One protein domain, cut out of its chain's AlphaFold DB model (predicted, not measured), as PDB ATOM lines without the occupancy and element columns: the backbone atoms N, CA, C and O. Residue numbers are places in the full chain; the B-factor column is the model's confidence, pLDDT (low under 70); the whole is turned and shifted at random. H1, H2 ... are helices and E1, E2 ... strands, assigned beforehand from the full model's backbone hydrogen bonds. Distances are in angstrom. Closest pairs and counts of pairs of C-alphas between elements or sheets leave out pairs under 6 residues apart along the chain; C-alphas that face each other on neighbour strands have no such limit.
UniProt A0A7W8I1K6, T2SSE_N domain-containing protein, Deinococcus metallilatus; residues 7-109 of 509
ATOM      1  N   ALA A   7     207.832 301.244 231.820       97.31
ATOM      2  CA  ALA A   7     208.539 302.513 231.675       97.31
ATOM      3  C   ALA A   7     208.963 302.791 230.223       97.31
ATOM      4  O   ALA A   7     208.822 303.922 229.758       97.31
ATOM      5  N   ASP A   8     209.455 301.780 229.499       97.25
ATOM      6  CA  ASP A   8     209.876 301.938 228.100       97.25
ATOM      7  C   ASP A   8     208.688 302.280 227.191       97.25
ATOM      8  O   ASP A   8     208.793 303.189 226.367       97.25
ATOM      9  N   VAL A   9     207.552 301.600 227.387       97.75
ATOM     10  CA  VAL A   9     206.308 301.871 226.645       97.75
ATOM     11  C   VAL A   9     205.752 303.248 226.998       97.75
ATOM     12  O   VAL A   9     205.405 304.029 226.116       97.75
ATOM     13  N   LEU A  10     205.739 303.607 228.282       97.12
ATOM     14  CA  LEU A  10     205.287 304.923 228.723       97.12
ATOM     15  C   LEU A  10     206.166 306.039 228.140       97.12
ATOM     16  O   LEU A  10     205.659 307.085 227.740       97.12
ATOM     17  N   ARG A  11     207.480 305.816 228.030       97.06
ATOM     18  CA  ARG A  11     208.403 306.759 227.390       97.06
ATOM     19  C   ARG A  11     208.069 306.979 225.917       97.06
ATOM     20  O   ARG A  11     208.125 308.128 225.477       97.06
ATOM     21  N   SER A  12     207.771 305.916 225.166       96.38
ATOM     22  CA  SER A  12     207.441 306.024 223.741       96.38
ATOM     23  C   SER A  12     206.071 306.657 223.514       96.38
ATOM     24  O   SER A  12     205.977 307.607 222.738       96.38
ATOM     25  N   GLU A  13     205.041 306.190 224.225       96.88
ATOM     26  CA  GLU A  13     203.658 306.650 224.051       96.88
ATOM     27  C   GLU A  13     203.473 308.097 224.525       96.88
ATOM     28  O   GLU A  13     202.940 308.935 223.799       96.88
ATOM     29  N   ALA A  14     204.002 308.443 225.703       95.06
ATOM     30  CA  ALA A  14     203.883 309.793 226.259       95.06
ATOM     31  C   ALA A  14     204.968 310.766 225.757       95.06
ATOM     32  O   ALA A  14     205.008 311.916 226.192       95.06
ATOM     33  N   ARG A  15     205.874 310.314 224.871       95.81
ATOM     34  CA  ARG A  15     207.015 311.093 224.346       95.81
ATOM     35  C   ARG A  15     207.808 311.807 225.448       95.81
ATOM     36  O   ARG A  15     208.164 312.979 225.319       95.81
ATOM     37  N   LEU A  16     208.076 311.099 226.545       93.88
ATOM     38  CA  LEU A  16     208.686 311.698 227.731       93.88
ATOM     39  C   LEU A  16     210.084 312.236 227.429       93.88
ATOM     40  O   LEU A  16     210.939 311.542 226.870       93.88
ATOM     41  N   THR A  17     210.343 313.460 227.887       94.69
ATOM     42  CA  THR A  17     211.697 314.022 227.889       94.69
ATOM     43  C   THR A  17     212.620 313.196 228.789       94.69
ATOM     44  O   THR A  17     212.176 312.490 229.698       94.69
ATOM     45  N   PHE A  18     213.934 313.319 228.584       91.56
ATOM     46  CA  PHE A  18     214.931 312.635 229.414       91.56
ATOM     47  C   PHE A  18     214.733 312.903 230.918       91.56
ATOM     48  O   PHE A  18     214.802 311.979 231.729       91.56
ATOM     49  N   PHE A  19     214.414 314.148 231.287       88.94
ATOM     50  CA  PHE A  19     214.180 314.536 232.678       88.94
ATOM     51  C   PHE A  19     212.896 313.937 233.258       88.94
ATOM     52  O   PHE A  19     212.909 313.471 234.396       88.94
ATOM     53  N   GLN A  20     211.801 313.905 232.493       90.88
ATOM     54  CA  GLN A  20     210.552 313.268 232.930       90.88
ATOM     55  C   GLN A  20     210.727 311.757 233.087       90.88
ATOM     56  O   GLN A  20     210.317 311.195 234.099       90.88
ATOM     57  N   PHE A  21     211.413 311.110 232.143       93.38
ATOM     58  CA  PHE A  21     211.712 309.683 232.226       93.38
ATOM     59  C   PHE A  21     212.576 309.342 233.449       93.38
ATOM     60  O   PHE A  21     212.358 308.328 234.108       93.38
ATOM     61  N   GLY A  22     213.511 310.223 233.821       90.75
ATOM     62  CA  GLY A  22     214.301 310.083 235.045       90.75
ATOM     63  C   GLY A  22     213.457 309.997 236.325       90.75
ATOM     64  O   GLY A  22     213.856 309.300 237.256       90.75
ATOM     65  N   ARG A  23     212.273 310.629 236.363       92.56
ATOM     66  CA  ARG A  23     211.362 310.627 237.528       92.56
ATOM     67  C   ARG A  23     210.626 309.302 237.748       92.56
ATOM     68  O   ARG A  23     210.055 309.121 238.824       92.56
ATOM     69  N   LEU A  24     210.630 308.417 236.749       95.44
ATOM     70  CA  LEU A  24     209.993 307.097 236.792       95.44
ATOM     71  C   LEU A  24     210.900 306.012 237.383       95.44
ATOM     72  O   LEU A  24     210.448 304.891 237.605       95.44
ATOM     73  N   ARG A  25     212.188 306.306 237.601       93.31
ATOM     74  CA  ARG A  25     213.124 305.308 238.120       93.31
ATOM     75  C   ARG A  25     212.784 304.970 239.574       93.31
ATOM     76  O   ARG A  25     212.690 305.897 240.381       93.31
ATOM     77  N   PRO A  26     212.669 303.677 239.926       92.38
ATOM     78  CA  PRO A  26     212.531 303.284 241.318       92.38
ATOM     79  C   PRO A  26     213.767 303.724 242.116       92.38
ATOM     80  O   PRO A  26     214.872 303.786 241.557       92.38
ATOM     81  N   PRO A  27     213.611 304.029 243.416       89.56
ATOM     82  CA  PRO A  27     214.739 304.379 244.265       89.56
ATOM     83  C   PRO A  27     215.760 303.232 244.291       89.56
ATOM     84  O   PRO A  27     215.403 302.050 244.348       89.56
ATOM     85  N   GLY A  28     217.043 303.593 244.219       91.69
ATOM     86  CA  GLY A  28     218.147 302.632 244.245       91.69
ATOM     87  C   GLY A  28     218.228 301.858 245.566       91.69
ATOM     88  O   GLY A  28     217.652 302.255 246.573       91.69
ATOM     89  N   GLY A  29     218.965 300.743 245.566       86.62
ATOM     90  CA  GLY A  29     219.328 300.007 246.788       86.62
ATOM     91  C   GLY A  29     218.488 298.767 247.106       86.62
ATOM     92  O   GLY A  29     218.943 297.912 247.860       86.62
ATOM     93  N   ARG A  30     217.316 298.586 246.483       90.69
ATOM     94  CA  ARG A  30     216.510 297.359 246.621       90.69
ATOM     95  C   ARG A  30     216.423 296.616 245.288       90.69
ATOM     96  O   ARG A  30     216.402 297.239 244.233       90.69
ATOM     97  N   ARG A  31     216.366 295.280 245.312       94.06
ATOM     98  CA  ARG A  31     215.977 294.484 244.133       94.06
ATOM     99  C   ARG A  31     214.453 294.464 244.059       94.06
ATOM    100  O   ARG A  31     213.814 293.909 244.944       94.06
ATOM    101  N   TRP A  32     213.892 295.082 243.027       95.38
ATOM    102  CA  TRP A  32     212.448 295.126 242.792       95.38
ATOM    103  C   TRP A  32     212.049 294.028 241.809       95.38
ATOM    104  O   TRP A  32     212.735 293.844 240.797       95.38
ATOM    105  N   SER A  33     210.939 293.331 242.068       96.25
ATOM    106  CA  SER A  33     210.328 292.465 241.055       96.25
ATOM    107  C   SER A  33     209.806 293.308 239.885       96.25
ATOM    108  O   SER A  33     209.561 294.504 240.035       96.25
ATOM    109  N   ARG A  34     209.618 292.704 238.707       95.88
ATOM    110  CA  ARG A  34     209.135 293.442 237.528       95.88
ATOM    111  C   ARG A  34     207.768 294.094 237.767       95.88
ATOM    112  O   ARG A  34     207.617 295.275 237.490       95.88
ATOM    113  N   SER A  35     206.824 293.365 238.367       96.19
ATOM    114  CA  SER A  35     205.501 293.906 238.718       96.19
ATOM    115  C   SER A  35     205.603 295.054 239.738       96.19
ATOM    116  O   SER A  35     204.920 296.061 239.582       96.19
ATOM    117  N   GLN A  36     206.518 294.977 240.715       96.38
ATOM    118  CA  GLN A  36     206.763 296.083 241.651       96.38
ATOM    119  C   GLN A  36     207.351 297.318 240.951       96.38
ATOM    120  O   GLN A  36     206.986 298.441 241.294       96.38
ATOM    121  N   GLN A  37     208.259 297.129 239.987       96.69
ATOM    122  CA  GLN A  37     208.812 298.231 239.191       96.69
ATOM    123  C   GLN A  37     207.720 298.893 238.348       96.69
ATOM    124  O   GLN A  37     207.587 300.111 238.394       96.69
ATOM    125  N   ASP A  38     206.917 298.104 237.634       97.50
ATOM    126  CA  ASP A  38     205.838 298.614 236.784       97.50
ATOM    127  C   ASP A  38     204.749 299.324 237.621       97.50
ATOM    128  O   ASP A  38     204.303 300.414 237.257       97.50
ATOM    129  N   ALA A  39     204.402 298.786 238.800       97.56
ATOM    130  CA  ALA A  39     203.511 299.434 239.769       97.56
ATOM    131  C   ALA A  39     204.045 300.793 240.242       97.56
ATOM    132  O   ALA A  39     203.309 301.778 240.257       97.56
ATOM    133  N   HIS A  40     205.333 300.867 240.584       96.75
ATOM    134  CA  HIS A  40     205.961 302.122 240.988       96.75
ATOM    135  C   HIS A  40     205.993 303.140 239.848       96.75
ATOM    136  O   HIS A  40     205.696 304.315 240.050       96.75
ATOM    137  N   VAL A  41     206.325 302.699 238.633       97.62
ATOM    138  CA  VAL A  41     206.322 303.553 237.439       97.62
ATOM    139  C   VAL A  41     204.931 304.140 237.213       97.62
ATOM    140  O   VAL A  41     204.828 305.339 236.965       97.62
ATOM    141  N   LEU A  42     203.870 303.340 237.352       97.88
ATOM    142  CA  LEU A  42     202.487 303.805 237.243       97.88
ATOM    143  C   LEU A  42     202.134 304.846 238.313       97.88
ATOM    144  O   LEU A  42     201.571 305.891 237.992       97.88
ATOM    145  N   GLU A  43     202.496 304.595 239.570       96.81
ATOM    146  CA  GLU A  43     202.278 305.537 240.672       96.81
ATOM    147  C   GLU A  43     202.987 306.875 240.416       96.81
ATOM    148  O   GLU A  43     202.390 307.944 240.543       96.81
ATOM    149  N   ARG A  44     204.249 306.833 239.975       97.38
ATOM    150  CA  ARG A  44     205.021 308.036 239.640       97.38
ATOM    151  C   ARG A  44     204.450 308.758 238.426       97.38
ATOM    152  O   ARG A  44     204.366 309.984 238.457       97.38
ATOM    153  N   ALA A  45     204.045 308.031 237.388       97.50
ATOM    154  CA  ALA A  45     203.456 308.585 236.174       97.50
ATOM    155  C   ALA A  45     202.221 309.445 236.476       97.50
ATOM    156  O   ALA A  45     202.127 310.565 235.979       97.50
ATOM    157  N   ARG A  46     201.339 308.982 237.369       97.31
ATOM    158  CA  ARG A  46     200.136 309.721 237.795       97.31
ATOM    159  C   ARG A  46     200.408 311.093 238.398       97.31
ATOM    160  O   ARG A  46     199.540 311.953 238.364       97.31
ATOM    161  N   THR A  47     201.601 311.320 238.942       95.44
ATOM    162  CA  THR A  47     201.945 312.622 239.537       95.44
ATOM    163  C   THR A  47     202.187 313.719 238.497       95.44
ATOM    164  O   THR A  47     202.268 314.888 238.867       95.44
ATOM    165  N   PHE A  48     202.346 313.371 237.212       96.00
ATOM    166  CA  PHE A  48     202.664 314.350 236.167       96.00
ATOM    167  C   PHE A  48     202.111 314.037 234.766       96.00
ATOM    168  O   PHE A  48     202.374 314.814 233.849       96.00
ATOM    169  N   LEU A  49     201.395 312.927 234.570       96.75
ATOM    170  CA  LEU A  49     200.761 312.562 233.301       96.75
ATOM    171  C   LEU A  49     199.248 312.457 233.453       96.75
ATOM    172  O   LEU A  49     198.749 311.984 234.471       96.75
ATOM    173  N   ASP A  50     198.539 312.833 232.392       97.25
ATOM    174  CA  ASP A  50     197.096 312.648 232.293       97.25
ATOM    175  C   ASP A  50     196.729 311.159 232.243       97.25
ATOM    176  O   ASP A  50     197.350 310.367 231.526       97.25
ATOM    177  N   GLU A  51     195.640 310.785 232.919       97.00
ATOM    178  CA  GLU A  51     195.170 309.391 232.967       97.00
ATOM    179  C   GLU A  51     194.823 308.831 231.575       97.00
ATOM    180  O   GLU A  51     194.954 307.633 231.335       97.00
ATOM    181  N   ARG A  52     194.465 309.688 230.606       97.06
ATOM    182  CA  ARG A  52     194.258 309.267 229.209       97.06
ATOM    183  C   ARG A  52     195.544 308.731 228.571       97.06
ATOM    184  O   ARG A  52     195.493 307.737 227.849       97.06
ATOM    185  N   VAL A  53     196.682 309.375 228.833       97.50
ATOM    186  CA  VAL A  53     197.993 308.959 228.309       97.50
ATOM    187  C   VAL A  53     198.452 307.678 229.004       97.50
ATOM    188  O   VAL A  53     198.960 306.767 228.354       97.50
ATOM    189  N   ILE A  54     198.209 307.575 230.313       98.00
ATOM    190  CA  ILE A  54     198.486 306.363 231.093       98.00
ATOM    191  C   ILE A  54     197.674 305.176 230.556       98.00
ATOM    192  O   ILE A  54     198.247 304.114 230.321       98.00
ATOM    193  N   GLY A  55     196.376 305.360 230.294       97.50
ATOM    194  CA  GLY A  55     195.513 304.329 229.709       97.50
ATOM    195  C   GLY A  55     195.998 303.851 228.336       97.50
ATOM    196  O   GLY A  55     196.070 302.649 228.098       97.50
ATOM    197  N   GLN A  56     196.424 304.769 227.460       97.81
ATOM    198  CA  GLN A  56     197.009 304.422 226.155       97.81
ATOM    199  C   GLN A  56     198.304 303.612 226.297       97.81
ATOM    200  O   GLN A  56     198.474 302.596 225.624       97.81
ATOM    201  N   ALA A  57     199.193 304.019 227.205       97.94
ATOM    202  CA  ALA A  57     200.435 303.299 227.462       97.94
ATOM    203  C   ALA A  57     200.196 301.906 228.061       97.94
ATOM    204  O   ALA A  57     200.889 300.956 227.700       97.94
ATOM    205  N   LEU A  58     199.212 301.762 228.951       98.12
ATOM    206  CA  LEU A  58     198.822 300.469 229.515       98.12
ATOM    207  C   LEU A  58     198.233 299.544 228.447       98.12
ATOM    208  O   LEU A  58     198.636 298.384 228.374       98.12
ATOM    209  N   ALA A  59     197.381 300.065 227.561       97.62
ATOM    210  CA  ALA A  59     196.861 299.307 226.426       97.62
ATOM    211  C   ALA A  59     197.990 298.839 225.487       97.62
ATOM    212  O   ALA A  59     198.035 297.667 225.116       97.62
ATOM    213  N   ALA A  60     198.956 299.712 225.173       97.81
ATOM    214  CA  ALA A  60     200.141 299.357 224.386       97.81
ATOM    215  C   ALA A  60     201.052 298.334 225.097       97.81
ATOM    216  O   ALA A  60     201.714 297.528 224.443       97.81
ATOM    217  N   TYR A  61     201.060 298.330 226.434       97.75
ATOM    218  CA  TYR A  61     201.750 297.326 227.252       97.75
ATOM    219  C   TYR A  61     201.013 295.975 227.310       97.75
ATOM    220  O   TYR A  61     201.585 294.987 227.769       97.75
ATOM    221  N   GLY A  62     199.769 295.908 226.825       97.50
ATOM    222  CA  GLY A  62     198.928 294.708 226.846       97.50
ATOM    223  C   GLY A  62     198.044 294.577 228.088       97.50
ATOM    224  O   GLY A  62     197.541 293.488 228.355       97.50
ATOM    225  N   VAL A  63     197.850 295.655 228.852       98.06
ATOM    226  CA  VAL A  63     196.899 295.698 229.969       98.06
ATOM    227  C   VAL A  63     195.555 296.216 229.449       98.06
ATOM    228  O   VAL A  63     195.484 297.369 229.016       98.06
ATOM    229  N   PRO A  64     194.485 295.404 229.479       98.06
ATOM    230  CA  PRO A  64     193.179 295.833 228.997       98.06
ATOM    231  C   PRO A  64     192.540 296.841 229.962       98.06
ATOM    232  O   PRO A  64     192.829 296.853 231.160       98.06
ATOM    233  N   GLN A  65     191.664 297.698 229.440       97.94
ATOM    234  CA  GLN A  65     190.988 298.743 230.206       97.94
ATOM    235  C   GLN A  65     189.529 298.354 230.468       97.94
ATOM    236  O   GLN A  65     188.848 297.879 229.567       97.94
ATOM    237  N   ALA A  66     189.054 298.556 231.696       98.12
ATOM    238  CA  ALA A  66     187.643 298.410 232.040       98.12
ATOM    239  C   ALA A  66     186.884 299.732 231.845       98.12
ATOM    240  O   ALA A  66     187.456 300.818 231.970       98.12
ATOM    241  N   GLU A  67     185.589 299.641 231.556       97.00
ATOM    242  CA  GLU A  67     184.738 300.793 231.246       97.00
ATOM    243  C   GLU A  67     184.189 301.456 232.513       97.00
ATOM    244  O   GLU A  67     184.238 302.680 232.651       97.00
ATOM    245  N   ARG A  68     183.672 300.656 233.455       96.25
ATOM    246  CA  ARG A  68     183.057 301.155 234.696       96.25
ATOM    247  C   ARG A  68     183.126 300.153 235.843       96.25
ATOM    248  O   ARG A  68     183.010 298.951 235.617       96.25
ATOM    249  N   ALA A  69     183.248 300.649 237.075       97.19
ATOM    250  CA  ALA A  69     183.124 299.828 238.277       97.19
ATOM    251  C   ALA A  69     181.656 299.446 238.539       97.19
ATOM    252  O   ALA A  69     180.764 300.295 238.490       97.19
ATOM    253  N   LEU A  70     181.417 298.174 238.855       96.25
ATOM    254  CA  LEU A  70     180.120 297.622 239.253       96.25
ATOM    255  C   LEU A  70     180.034 297.454 240.773       96.25
ATOM    256  O   LEU A  70     179.028 297.808 241.385       96.25
ATOM    257  N   ARG A  71     181.088 296.907 241.392       96.06
ATOM    258  CA  ARG A  71     181.108 296.578 242.823       96.06
ATOM    259  C   ARG A  71     182.520 296.642 243.390       96.06
ATOM    260  O   ARG A  71     183.457 296.156 242.769       96.06
ATOM    261  N   VAL A  72     182.675 297.176 244.600       96.50
ATOM    262  CA  VAL A  72     183.961 297.144 245.315       96.50
ATOM    263  C   VAL A  72     184.172 295.771 245.958       96.50
ATOM    264  O   VAL A  72     183.304 295.299 246.694       96.50
ATOM    265  N   LEU A  73     185.311 295.135 245.670       96.38
ATOM    266  CA  LEU A  73     185.721 293.852 246.256       96.38
ATOM    267  C   LEU A  73     186.658 294.049 247.451       96.38
ATOM    268  O   LEU A  73     186.470 293.421 248.487       96.38
ATOM    269  N   ASP A  74     187.657 294.921 247.300       97.00
ATOM    270  CA  ASP A  74     188.648 295.240 248.329       97.00
ATOM    271  C   ASP A  74     189.001 296.728 248.227       97.00
ATOM    272  O   ASP A  74     189.561 297.188 247.229       97.00
ATOM    273  N   THR A  75     188.648 297.490 249.261       94.12
ATOM    274  CA  THR A  75     188.896 298.934 249.333       94.12
ATOM    275  C   THR A  75     190.374 299.264 249.506       94.12
ATOM    276  O   THR A  75     190.839 300.243 248.926       94.12
ATOM    277  N   VAL A  76     191.129 298.450 250.252       93.62
ATOM    278  CA  VAL A  76     192.549 298.689 250.557       93.62
ATOM    279  C   VAL A  76     193.391 298.523 249.300       93.62
ATOM    280  O   VAL A  76     194.288 299.317 249.028       93.62
ATOM    281  N   ARG A  77     193.074 297.503 248.501       94.94
ATOM    282  CA  ARG A  77     193.775 297.203 247.245       94.94
ATOM    283  C   ARG A  77     193.149 297.872 246.026       94.94
ATOM    284  O   ARG A  77     193.617 297.657 244.908       94.94
ATOM    285  N   ALA A  78     192.090 298.660 246.227       96.19
ATOM    286  CA  ALA A  78     191.301 299.264 245.160       96.19
ATOM    287  C   ALA A  78     190.923 298.240 244.069       96.19
ATOM    288  O   ALA A  78     191.135 298.479 242.876       96.19
ATOM    289  N   LEU A  79     190.439 297.065 244.487       97.44
ATOM    290  CA  LEU A  79     189.943 296.013 243.601       97.44
ATOM    291  C   LEU A  79     188.430 296.128 243.474       97.44
ATOM    292  O   LEU A  79     187.706 296.181 244.473       97.44
ATOM    293  N   VAL A  80     187.950 296.110 242.237       97.44
ATOM    294  CA  VAL A  80     186.529 296.191 241.903       97.44
ATOM    295  C   VAL A  80     186.156 295.105 240.894       97.44
ATOM    296  O   VAL A  80     186.981 294.687 240.081       97.44
ATOM    297  N   GLU A  81     184.908 294.649 240.932       97.69
ATOM    298  CA  GLU A  81     184.261 294.066 239.757       97.69
ATOM    299  C   GLU A  81     183.886 295.220 238.834       97.69
ATOM    300  O   GLU A  81     183.285 296.200 239.275       97.69
ATOM    301  N   ALA A  82     184.260 295.119 237.568       97.69
ATOM    302  CA  ALA A  82     184.028 296.125 236.548       97.69
ATOM    303  C   ALA A  82     183.483 295.475 235.275       97.69
ATOM    304  O   ALA A  82     183.569 294.263 235.100       97.69
ATOM    305  N   GLU A  83     182.916 296.285 234.392       97.69
ATOM    306  CA  GLU A  83     182.460 295.854 233.072       97.69
ATOM    307  C   GLU A  83     183.511 296.212 232.016       97.69
ATOM    308  O   GLU A  83     184.019 297.337 232.007       97.69
ATOM    309  N   ALA A  84     183.848 295.260 231.148       97.75
ATOM    310  CA  ALA A  84     184.693 295.464 229.973       97.75
ATOM    311  C   ALA A  84     184.141 294.617 228.821       97.75
ATOM    312  O   ALA A  84     183.955 293.411 228.997       97.75
ATOM    313  N   ASP A  85     183.826 295.235 227.679       96.81
ATOM    314  CA  ASP A  85     183.255 294.548 226.510       96.81
ATOM    315  C   ASP A  85     182.002 293.701 226.848       96.81
ATOM    316  O   ASP A  85     181.787 292.606 226.321       96.81
ATOM    317  N   GLY A  86     181.174 294.186 227.782       96.31
ATOM    318  CA  GLY A  86     179.966 293.498 228.262       96.31
ATOM    319  C   GLY A  86     180.213 292.280 229.166       96.31
ATOM    320  O   GLY A  86     179.269 291.558 229.487       96.31
ATOM    321  N   GLN A  87     181.456 292.027 229.584       97.94
ATOM    322  CA  GLN A  87     181.810 290.978 230.540       97.94
ATOM    323  C   GLN A  87     182.172 291.564 231.907       97.94
ATOM    324  O   GLN A  87     182.786 292.628 232.005       97.94
ATOM    325  N   THR A  88     181.827 290.842 232.975       97.62
ATOM    326  CA  THR A  88     182.271 291.177 234.332       97.62
ATOM    327  C   THR A  88     183.709 290.711 234.527       97.62
ATOM    328  O   THR A  88     183.999 289.516 234.481       97.62
ATOM    329  N   VAL A  89     184.604 291.658 234.782       98.31
ATOM    330  CA  VAL A  89     186.039 291.439 234.981       98.31
ATOM    331  C   VAL A  89     186.491 292.014 236.320       98.31
ATOM    332  O   VAL A  89     185.811 292.842 236.927       98.31
ATOM    333  N   ARG A  90     187.663 291.590 236.803       98.12
ATOM    334  CA  ARG A  90     188.307 292.219 237.964       98.12
ATOM    335  C   ARG A  90     189.201 293.350 237.478       98.12
ATOM    336  O   ARG A  90     190.049 293.141 236.611       98.12
ATOM    337  N   ALA A  91     189.022 294.531 238.053       98.19
ATOM    338  CA  ALA A  91     189.784 295.712 237.692       98.19
ATOM    339  C   ALA A  91     190.377 296.408 238.917       98.19
ATOM    340  O   ALA A  91     189.915 296.244 240.049       98.19
ATOM    341  N   SER A  92     191.422 297.194 238.677       98.12
ATOM    342  CA  SER A  92     192.051 298.033 239.688       98.12
ATOM    343  C   SER A  92     192.700 299.268 239.075       98.12
ATOM    344  O   SER A  92     193.090 299.274 237.907       98.12
ATOM    345  N   SER A  93     192.908 300.295 239.899       97.56
ATOM    346  CA  SER A  93     193.802 301.400 239.556       97.56
ATOM    347  C   SER A  93     195.271 300.982 239.497       97.56
ATOM    348  O   SER A  93     196.067 301.703 238.899       97.56
ATOM    349  N   ASN A  94     195.660 299.844 240.074       98.06
ATOM    350  CA  ASN A  94     196.991 299.269 239.901       98.06
ATOM    351  C   ASN A  94     196.875 297.848 239.318       98.06
ATOM    352  O   ASN A  94     196.731 296.895 240.081       98.06
ATOM    353  N   PRO A  95     196.943 297.675 237.986       97.75
ATOM    354  CA  PRO A  95     196.773 296.375 237.340       97.75
ATOM    355  C   PRO A  95     197.972 295.438 237.553       97.75
ATOM    356  O   PRO A  95     197.887 294.261 237.237       97.75
ATOM    357  N   PHE A  96     199.090 295.924 238.109       97.94
ATOM    358  CA  PHE A  96     200.301 295.122 238.317       97.94
ATOM    359  C   PHE A  96     200.320 294.355 239.645       97.94
ATOM    360  O   PHE A  96     201.285 293.640 239.917       97.94
ATOM    361  N   GLN A  97     199.293 294.508 240.488       96.75
ATOM    362  CA  GLN A  97     199.235 293.855 241.801       96.75
ATOM    363  C   GLN A  97     198.761 292.393 241.762       96.75
ATOM    364  O   GLN A  97     199.042 291.649 242.698       96.75
ATOM    365  N   GLU A  98     198.032 291.989 240.717       96.62
ATOM    366  CA  GLU A  98     197.621 290.606 240.444       96.62
ATOM    367  C   GLU A  98     197.636 290.366 238.932       96.62
ATOM    368  O   GLU A  98     197.525 291.300 238.141       96.62
ATOM    369  N   GLU A  99     197.768 289.109 238.523       95.62
ATOM    370  CA  GLU A  99     197.695 288.741 237.111       95.62
ATOM    371  C   GLU A  99     196.265 288.913 236.571       95.62
ATOM    372  O   GLU A  99     195.287 288.668 237.277       95.62
ATOM    373  N   ASN A 100     196.143 289.290 235.294       96.38
ATOM    374  CA  ASN A 100     194.869 289.426 234.571       96.38
ATOM    375  C   ASN A 100     193.903 290.497 235.114       96.38
ATOM    376  O   ASN A 100     192.697 290.414 234.877       96.38
ATOM    377  N   LEU A 101     194.407 291.512 235.822       97.75
ATOM    378  CA  LEU A 101     193.598 292.669 236.195       97.75
ATOM    379  C   LEU A 101     193.447 293.646 235.033       97.75
ATOM    380  O   LEU A 101     194.417 294.011 234.367       97.75
ATOM    381  N   TYR A 102     192.224 294.130 234.861       98.44
ATOM    382  CA  TYR A 102     191.936 295.252 233.984       98.44
ATOM    383  C   TYR A 102     192.324 296.556 234.681       98.44
ATOM    384  O   TYR A 102     192.193 296.709 235.899       98.44
ATOM    385  N   TYR A 103     192.791 297.522 233.904       98.31
ATOM    386  CA  TYR A 103     193.033 298.865 234.397       98.31
ATOM    387  C   TYR A 103     191.721 299.649 234.459       98.31
ATOM    388  O   TYR A 103     190.981 299.717 233.478       98.31
ATOM    389  N   LEU A 104     191.455 300.279 235.601       97.81
ATOM    390  CA  LEU A 104     190.376 301.248 235.759       97.81
ATOM    391  C   LEU A 104     190.945 302.522 236.406       97.81
ATOM    392  O   LEU A 104     191.581 302.425 237.460       97.81
ATOM    393  N   PRO A 105     190.761 303.715 235.811       97.50
ATOM    394  CA  PRO A 105     191.333 304.939 236.357       97.50
ATOM    395  C   PRO A 105     190.751 305.247 237.746       97.50
ATOM    396  O   PRO A 105     189.587 304.928 238.005       97.50
ATOM    397  N   PRO A 106     191.509 305.905 238.648       96.50
ATOM    398  CA  PRO A 106     191.065 306.154 240.020       96.50
ATOM    399  C   PRO A 106     189.732 306.905 240.113       96.50
ATOM    400  O   PRO A 106     188.918 306.614 240.983       96.50
ATOM    401  N   SER A 107     189.471 307.822 239.179       95.25
ATOM    402  CA  SER A 107     188.212 308.571 239.098       95.25
ATOM    403  C   SER A 107     186.992 307.693 238.797       95.25
ATOM    404  O   SER A 107     185.880 308.059 239.160       95.25
ATOM    405  N   ALA A 108     187.186 306.537 238.157       95.12
ATOM    406  CA  ALA A 108     186.129 305.583 237.827       95.12
ATOM    407  C   ALA A 108     185.972 304.466 238.876       95.12
ATOM    408  O   ALA A 108     185.067 303.643 238.751       95.12
ATOM    409  N   LEU A 109     186.814 304.437 239.921       92.44
ATOM    410  CA  LEU A 109     186.656 303.515 241.055       92.44
ATOM    411  C   LEU A 109     185.494 303.896 241.974       92.44
ATOM    412  O   LEU A 109     185.056 303.070 242.776       92.44
TER     413      LEU A 109
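This is residues 7 to 109 of the 509 residues of the protein "T2SSE_N domain-containing protein" of Deinococcus metallilatus (UniProt A0A7W8I1K6). Two parts stand side by side along the longest axis: a cluster of four helices, H1 to H4, and a small, strongly twisted sheet of three strands, with much of the last stretch, residues 93 to 109, between them. The printed part has 103 residues, with H1, H2, H3, H4, E1, E2 and E3 in that order; the class is mixed, helices and strands. The sheet runs E1 E2 E3, antiparallel throughout. The whole is compact, with a radius of gyration of the C-alphas of 13.8 A, and spans 39 by 28 by 21 A.

Start at H1, residues 7 to 13, which touches H4, residues 51 to 61; their closest C-alphas, of Leu 10 and Ala 57, are 5.3 A apart, and at 70.2 degrees they are only just about perpendicular. H2, residues 18 to 22, is close to H1 but not clearly touching: the closest C-alphas, of Arg 11 and Phe 21, are 6.5 A apart. H3, residues 34 to 46, forms a helical hairpin with H4, opposite ways at a shallow tilt of 25 degrees. They only just touch, with 3 pairs of C-alphas within 8 A, through residues 42 to 46 of H3 alone; the closest, Ala 45 and Ile 54, are 7.4 A apart. In H1, H2, H3 and H4 every O i to N i+4 pair is within hydrogen-bond range. Next come E1, residues 68 to 74, E2, residues 79 to 84, and E3, residues 87 to 92, a meander, each strand the antiparallel neighbour of the one before. Within hydrogen-bond range, find N 70 and O 81 at 2.8 A between E1 and E2, and N 82 and O 89 at 2.8 A between E2 and E3. H1, H2, H3 and H4 are not on the sheet. Residues 91 to 92 of E3 pair, parallel, with residues 102 to 103.

Find C-alpha 7 at (208.539, 302.513, 231.675), where H1 begins. H3 is 18.6 A long, H4 14.9 A, E1 15.9 A, E2 14.6 A and E3 15.4 A, ending at C-alpha 92, (192.051, 298.033, 239.688).

The C-alphas farthest apart, of Gly 29 and Gly 86, are 44.0 A apart. The printed part has no cut, the link from H2 to H3 is long, with 11 residues, and no printed residue is under 70 in pLDDT.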